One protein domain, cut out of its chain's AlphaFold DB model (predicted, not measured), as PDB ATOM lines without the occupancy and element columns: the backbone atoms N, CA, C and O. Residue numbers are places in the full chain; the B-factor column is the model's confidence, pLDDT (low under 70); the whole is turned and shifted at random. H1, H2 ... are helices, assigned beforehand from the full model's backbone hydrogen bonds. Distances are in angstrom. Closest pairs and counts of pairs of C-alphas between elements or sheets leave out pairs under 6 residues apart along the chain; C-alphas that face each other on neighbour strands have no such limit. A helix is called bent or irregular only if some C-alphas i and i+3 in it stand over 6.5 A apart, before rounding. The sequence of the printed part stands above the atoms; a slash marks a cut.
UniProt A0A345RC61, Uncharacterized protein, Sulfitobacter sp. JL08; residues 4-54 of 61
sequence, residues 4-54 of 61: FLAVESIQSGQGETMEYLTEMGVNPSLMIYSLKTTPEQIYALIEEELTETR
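AT A GLANCE: This is residues 4 to 54 of the 61 residues of an uncharacterized protein of Sulfitobacter sp. JL08 (UniProt A0A345RC61). A long helix, H1, and a shorter one, H2, make a V, joined at its closed end by a tight turn, and a small third helix, H3, stands on the far side of H2 from H1. The first half of H1, residues 4 to 13, sticks out as a free arm, and after H2 the chain swings out in a loop before it folds back to H3; residues 36 to 41, of which 36 belongs to H2, also stand free. The printed part has 51 residues, with three named helices in the order H1, H2, H3 and no named strand, and its class is all helix. It is loose, with a radius of gyration of the C-alphas of 12.3 A, and flat, spanning 38 by 29 by 10 A.

IN THESE COORDINATES: H1 comes first, residues 4 to 23, and measures 29.0 A from first to last C-alpha. It begins at C-alpha 4, at (240.998, 169.913, 333.019), and ends at C-alpha 23, at (255.699, 175.808, 357.370). H2 holds residues 28 to 36 and measures 14.0 A. H3 holds residues 47 to 52 and measures 8.6 A, with its last C-alpha, that of Glu 52, at (242.650, 183.344, 363.725). None of the three helices is bent.

HOW THE PARTS SIT: H1 touches H2 with residues 18 to 22 alone. Their closest C-alphas are those of Met 18 and Pro 28, 5.4 A apart. The two helices run opposite ways at a steep tilt of 39 degrees and form a helical hairpin, with a tight link of 4 residues between them. Their centres are 12.5 A apart. H2 and H3 are near each other, with 6 pairs of C-alphas within 10 A, and their closest C-alphas are 8.1 A apart, only just outside 8 A. H1 and H3 are apart. Every O i to N i+4 pair is within hydrogen-bond range in H1 and H3, while in H2 it is 3 of 5.

THE WHOLE: The two C-alphas farthest apart are those of Phe 4 and Glu 47, at 37.7 A, and the first and last printed C-alphas, those of Phe 4 and Arg 54, are 33.5 A apart. Without the stretches that stand free, 35 residues remain, spanning 25 by 19 by 11 A with a radius of gyration of 9.7 A. The printed part has no cut. The link from H2 to H3 has 10 residues and is short but not tight, and there is no long link. The mean pLDDT of the printed part is 95.1, and no printed residue is under 70; the mean is 92 in H1, 97 in H2 and 98 in H3.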
ATOM      1  N   PHE A   4     240.553 170.891 332.021       73.31
ATOM      2  CA  PHE A   4     240.998 169.913 333.019       73.31
ATOM      3  C   PHE A   4     242.474 170.080 333.420       73.31
ATOM      4  O   PHE A   4     242.800 169.904 334.591       73.31
ATOM      5  N   LEU A   5     243.355 170.472 332.488       71.56
ATOM      6  CA  LEU A   5     244.769 170.737 332.792       71.56
ATOM      7  C   LEU A   5     244.923 172.014 333.626       71.56
ATOM      8  O   LEU A   5     245.780 172.088 334.502       71.56
ATOM      9  N   ALA A   6     244.069 173.015 333.390       82.69
ATOM     10  CA  ALA A   6     244.041 174.220 334.213       82.69
ATOM     11  C   ALA A   6     243.590 173.893 335.648       82.69
ATOM     12  O   ALA A   6     244.239 174.308 336.605       82.69
ATOM     13  N   VAL A   7     242.538 173.086 335.805       85.81
ATOM     14  CA  VAL A   7     242.011 172.669 337.115       85.81
ATOM     15  C   VAL A   7     243.015 171.828 337.914       85.81
ATOM     16  O   VAL A   7     243.125 172.009 339.126       85.81
ATOM     17  N   GLU A   8     243.769 170.937 337.266       87.38
ATOM     18  CA  GLU A   8     244.870 170.197 337.902       87.38
ATOM     19  C   GLU A   8     245.966 171.146 338.402       87.38
ATOM     20  O   GLU A   8     246.331 171.104 339.578       87.38
ATOM     21  N   SER A   9     246.440 172.051 337.537       88.50
ATOM     22  CA  SER A   9     247.493 173.007 337.899       88.50
ATOM     23  C   SER A   9     247.080 173.932 339.049       88.50
ATOM     24  O   SER A   9     247.890 174.225 339.925       88.50
ATOM     25  N   ILE A  10     245.801 174.329 339.098       89.56
ATOM     26  CA  ILE A  10     245.242 175.103 340.205       89.56
ATOM     27  C   ILE A  10     245.285 174.271 341.486       89.56
ATOM     28  O   ILE A  10     245.851 174.731 342.469       89.56
ATOM     29  N   GLN A  11     244.749 173.047 341.487       91.88
ATOM     30  CA  GLN A  11     244.721 172.198 342.686       91.88
ATOM     31  C   GLN A  11     246.120 171.936 343.259       91.88
ATOM     32  O   GLN A  11     246.298 172.053 344.470       91.88
ATOM     33  N   SER A  12     247.110 171.649 342.405       94.94
ATOM     34  CA  SER A  12     248.504 171.477 342.842       94.94
ATOM     35  C   SER A  12     249.055 172.756 343.471       94.94
ATOM     36  O   SER A  12     249.536 172.728 344.600       94.94
ATOM     37  N   GLY A  13     248.903 173.902 342.793       94.88
ATOM     38  CA  GLY A  13     249.394 175.186 343.301       94.88
ATOM     39  C   GLY A  13     248.726 175.621 344.611       94.88
ATOM     40  O   GLY A  13     249.377 176.211 345.474       94.88
ATOM     41  N   GLN A  14     247.440 175.297 344.801       95.62
ATOM     42  CA  GLN A  14     246.752 175.518 346.077       95.62
ATOM     43  C   GLN A  14     247.358 174.658 347.194       95.62
ATOM     44  O   GLN A  14     247.598 175.167 348.287       95.62
ATOM     45  N   GLY A  15     247.649 173.383 346.917       96.94
ATOM     46  CA  GLY A  15     248.296 172.477 347.869       96.94
ATOM     47  C   GLY A  15     249.681 172.963 348.300       96.94
ATOM     48  O   GLY A  15     249.940 173.069 349.497       96.94
ATOM     49  N   GLU A  16     250.525 173.345 347.339       97.94
ATOM     50  CA  GLU A  16     251.862 173.904 347.601       97.94
ATOM     51  C   GLU A  16     251.784 175.181 348.449       97.94
ATOM     52  O   GLU A  16     252.519 175.350 349.419       97.94
ATOM     53  N   THR A  17     250.836 176.071 348.143       97.50
ATOM     54  CA  THR A  17     250.634 177.296 348.930       97.50
ATOM     55  C   THR A  17     250.244 176.974 350.375       97.50
ATOM     56  O   THR A  17     250.769 177.582 351.309       97.50
ATOM     57  N   MET A  18     249.350 176.005 350.589       97.94
ATOM     58  CA  MET A  18     248.945 175.580 351.934       97.94
ATOM     59  C   MET A  18     250.099 174.964 352.734       97.94
ATOM     60  O   MET A  18     250.182 175.183 353.947       97.94
ATOM     61  N   GLU A  19     250.985 174.217 352.075       98.38
ATOM     62  CA  GLU A  19     252.200 173.677 352.688       98.38
ATOM     63  C   GLU A  19     253.104 174.816 353.173       98.38
ATOM     64  O   GLU A  19     253.408 174.879 354.365       98.38
ATOM     65  N   TYR A  20     253.396 175.799 352.315       98.31
ATOM     66  CA  TYR A  20     254.188 176.970 352.703       98.31
ATOM     67  C   TYR A  20     253.568 177.765 353.856       98.31
ATOM     68  O   TYR A  20     254.277 178.164 354.781       98.31
ATOM     69  N   LEU A  21     252.248 177.990 353.851       98.25
ATOM     70  CA  LEU A  21     251.569 178.660 354.968       98.25
ATOM     71  C   LEU A  21     251.779 177.896 356.280       98.25
ATOM     72  O   LEU A  21     252.101 178.502 357.303       98.25
ATOM     73  N   THR A  22     251.653 176.570 356.235       98.06
ATOM     74  CA  THR A  22     251.844 175.702 357.402       98.06
ATOM     75  C   THR A  22     253.280 175.770 357.919       98.06
ATOM     76  O   THR A  22     253.480 175.937 359.123       98.06
ATOM     77  N   GLU A  23     254.274 175.692 357.031       98.50
ATOM     78  CA  GLU A  23     255.699 175.808 357.370       98.50
ATOM     79  C   GLU A  23     256.042 177.158 358.010       98.50
ATOM     80  O   GLU A  23     256.814 177.217 358.968       98.50
ATOM     81  N   MET A  24     255.423 178.243 357.535       97.94
ATOM     82  CA  MET A  24     255.582 179.585 358.106       97.94
ATOM     83  C   MET A  24     254.870 179.767 359.455       97.94
ATOM     84  O   MET A  24     255.009 180.813 360.085       97.94
ATOM     85  N   GLY A  25     254.094 178.780 359.913       98.06
ATOM     86  CA  GLY A  25     253.282 178.897 361.123       98.06
ATOM     87  C   GLY A  25     252.007 179.723 360.936       98.06
ATOM     88  O   GLY A  25     251.322 180.006 361.919       98.06
ATOM     89  N   VAL A  26     251.650 180.054 359.696       98.38
ATOM     90  CA  VAL A  26     250.374 180.677 359.336       98.38
ATOM     91  C   VAL A  26     249.309 179.584 359.246       98.38
ATOM     92  O   VAL A  26     249.581 178.425 358.936       98.38
ATOM     93  N   ASN A  27     248.071 179.892 359.609       98.12
ATOM     94  CA  ASN A  27     246.969 178.948 359.470       98.12
ATOM     95  C   ASN A  27     246.512 178.884 357.997       98.12
ATOM     96  O   ASN A  27     246.137 179.921 357.442       98.12
ATOM     97  N   PRO A  28     246.462 177.697 357.360       98.19
ATOM     98  CA  PRO A  28     245.953 177.557 355.994       98.19
ATOM     99  C   PRO A  28     244.500 178.010 355.803       98.19
ATOM    100  O   PRO A  28     244.086 178.221 354.665       98.19
ATOM    101  N   SER A  29     243.725 178.213 356.880       97.50
ATOM    102  CA  SER A  29     242.395 178.836 356.802       97.50
ATOM    103  C   SER A  29     242.410 180.216 356.128       97.50
ATOM    104  O   SER A  29     241.400 180.592 355.535       97.50
ATOM    105  N   LEU A  30     243.556 180.918 356.107       98.06
ATOM    106  CA  LEU A  30     243.769 182.151 355.337       98.06
ATOM    107  C   LEU A  30     243.335 182.009 353.868       98.06
ATOM    108  O   LEU A  30     242.796 182.945 353.271       98.06
ATOM    109  N   MET A  31     243.524 180.819 353.292       97.25
ATOM    110  CA  MET A  31     243.183 180.541 351.901       97.25
ATOM    111  C   MET A  31     241.697 180.760 351.609       97.25
ATOM    112  O   MET A  31     241.366 181.139 350.489       97.25
ATOM    113  N   ILE A  32     240.802 180.609 352.594       97.19
ATOM    114  CA  ILE A  32     239.357 180.839 352.429       97.19
ATOM    115  C   ILE A  32     239.084 182.270 351.952       97.19
ATOM    116  O   ILE A  32     238.271 182.467 351.049       97.19
ATOM    117  N   TYR A  33     239.784 183.260 352.510       97.44
ATOM    118  CA  TYR A  33     239.648 184.657 352.101       97.44
ATOM    119  C   TYR A  33     240.202 184.871 350.694       97.44
ATOM    120  O   TYR A  33     239.535 185.481 349.857       97.44
ATOM    121  N   SER A  34     241.371 184.293 350.396       94.44
ATOM    122  CA  SER A  34     241.986 184.393 349.065       94.44
ATOM    123  C   SER A  34     241.112 183.780 347.964       94.44
ATOM    124  O   SER A  34     240.949 184.373 346.905       94.44
ATOM    125  N   LEU A  35     240.482 182.633 348.234       95.31
ATOM    126  CA  LEU A  35     239.688 181.876 347.265       95.31
ATOM    127  C   LEU A  35     238.292 182.463 347.047       95.31
ATOM    128  O   LEU A  35     237.687 182.240 346.000       95.31
ATOM    129  N   LYS A  36     237.759 183.189 348.035       97.00
ATOM    130  CA  LYS A  36     236.450 183.852 347.941       97.00
ATOM    131  C   LYS A  36     236.531 185.276 347.392       97.00
ATOM    132  O   LYS A  36     235.494 185.822 347.022       97.00
ATOM    133  N   THR A  37     237.722 185.868 347.350       97.06
ATOM    134  CA  THR A  37     237.942 187.212 346.807       97.06
ATOM    135  C   THR A  37     238.155 187.112 345.303       97.06
ATOM    136  O   THR A  37     239.049 186.398 344.853       97.06
ATOM    137  N   THR A  38     237.329 187.792 344.506       95.75
ATOM    138  CA  THR A  38     237.516 187.771 343.048       95.75
ATOM    139  C   THR A  38     238.747 188.594 342.646       95.75
ATOM    140  O   THR A  38     239.170 189.467 343.406       95.75
ATOM    141  N   PRO A  39     239.331 188.369 341.454       93.06
ATOM    142  CA  PRO A  39     240.529 189.090 341.009       93.06
ATOM    143  C   PRO A  39     240.388 190.620 340.953       93.06
ATOM    144  O   PRO A  39     241.383 191.337 340.996       93.06
ATOM    145  N   GLU A  40     239.163 191.133 340.844       97.19
ATOM    146  CA  GLU A  40     238.853 192.565 340.778       97.19
ATOM    147  C   GLU A  40     238.710 193.212 342.166       97.19
ATOM    148  O   GLU A  40     238.415 194.406 342.268       97.19
ATOM    149  N   GLN A  41     238.875 192.434 343.235       97.56
ATOM    150  CA  GLN A  41     238.665 192.856 344.613       97.56
ATOM    151  C   GLN A  41     239.938 192.704 345.445       97.56
ATOM    152  O   GLN A  41     240.798 191.868 345.183       97.56
ATOM    153  N   ILE A  42     240.029 193.514 346.497       96.69
ATOM    154  CA  ILE A  42     241.024 193.361 347.556       96.69
ATOM    155  C   ILE A  42     240.258 193.134 348.850       96.69
ATOM    156  O   ILE A  42     239.396 193.940 349.208       96.69
ATOM    157  N   TYR A  43     240.585 192.051 349.546       97.06
ATOM    158  CA  TYR A  43     240.055 191.769 350.869       97.06
ATOM    159  C   TYR A  43     241.091 192.131 351.928       97.06
ATOM    160  O   TYR A  43     242.202 191.601 351.923       97.06
ATOM    161  N   ALA A  44     240.732 193.057 352.812       97.38
ATOM    162  CA  ALA A  44     241.524 193.397 353.983       97.38
ATOM    163  C   ALA A  44     240.974 192.622 355.182       97.38
ATOM    164  O   ALA A  44     239.789 192.743 355.489       97.38
ATOM    165  N   LEU A  45     241.838 191.838 355.826       97.50
ATOM    166  CA  LEU A  45     241.483 191.060 357.011       97.50
ATOM    167  C   LEU A  45     241.141 191.993 358.175       97.50
ATOM    168  O   LEU A  45     241.825 193.000 358.386       97.50
ATOM    169  N   ILE A  46     240.118 191.635 358.947       97.25
ATOM    170  CA  ILE A  46     239.837 192.287 360.234       97.25
ATOM    171  C   ILE A  46     240.692 191.671 361.352       97.25
ATOM    172  O   ILE A  46     241.319 190.630 361.172       97.25
ATOM    173  N   GLU A  47     240.719 192.304 362.525       97.44
ATOM    174  CA  GLU A  47     241.548 191.887 363.671       97.44
ATOM    175  C   GLU A  47     241.332 190.426 364.095       97.44
ATOM    176  O   GLU A  47     242.292 189.688 364.333       97.44
ATOM    177  N   GLU A  48     240.072 189.991 364.140       96.94
ATOM    178  CA  GLU A  48     239.708 188.601 364.426       96.94
ATOM    179  C   GLU A  48     240.360 187.653 363.411       96.94
ATOM    180  O   GLU A  48     241.061 186.717 363.777       96.94
ATOM    181  N   GLU A  49     240.258 187.963 362.123       98.06
ATOM    182  CA  GLU A  49     240.779 187.112 361.056       98.06
ATOM    183  C   GLU A  49     242.309 187.102 361.029       98.06
ATOM    184  O   GLU A  49     242.919 186.063 360.788       98.06
ATOM    185  N   LEU A  50     242.954 188.237 361.318       97.69
ATOM    186  CA  LEU A  50     244.411 188.339 361.440       97.69
ATOM    187  C   LEU A  50     244.957 187.412 362.535       97.69
ATOM    188  O   LEU A  50     245.976 186.741 362.333       97.69
ATOM    189  N   THR A  51     244.267 187.338 363.674       97.62
ATOM    190  CA  THR A  51     244.664 186.479 364.798       97.62
ATOM    191  C   THR A  51     244.292 185.011 364.567       97.62
ATOM    192  O   THR A  51     245.138 184.133 364.752       97.62
ATOM    193  N   GLU A  52     243.091 184.711 364.061       97.44
ATOM    194  CA  GLU A  52     242.650 183.344 363.725       97.44
ATOM    195  C   GLU A  52     243.522 182.687 362.649       97.44
ATOM    196  O   GLU A  52     243.849 181.491 362.713       97.44
ATOM    197  N   THR A  53     243.936 183.477 361.657       98.06
ATOM    198  CA  THR A  53     244.836 183.012 360.602       98.06
ATOM    199  C   THR A  53     246.299 182.964 361.044       98.06
ATOM    200  O   THR A  53     247.139 182.453 360.306       98.06
ATOM    201  N   ARG A  54     246.619 183.422 362.263       98.00
ATOM    202  CA  ARG A  54     247.983 183.543 362.801       98.00
ATOM    203  C   ARG A  54     248.903 184.414 361.938       98.00
ATOM    204  O   ARG A  54     250.109 184.184 361.889       98.00
TER     205      ARG A  54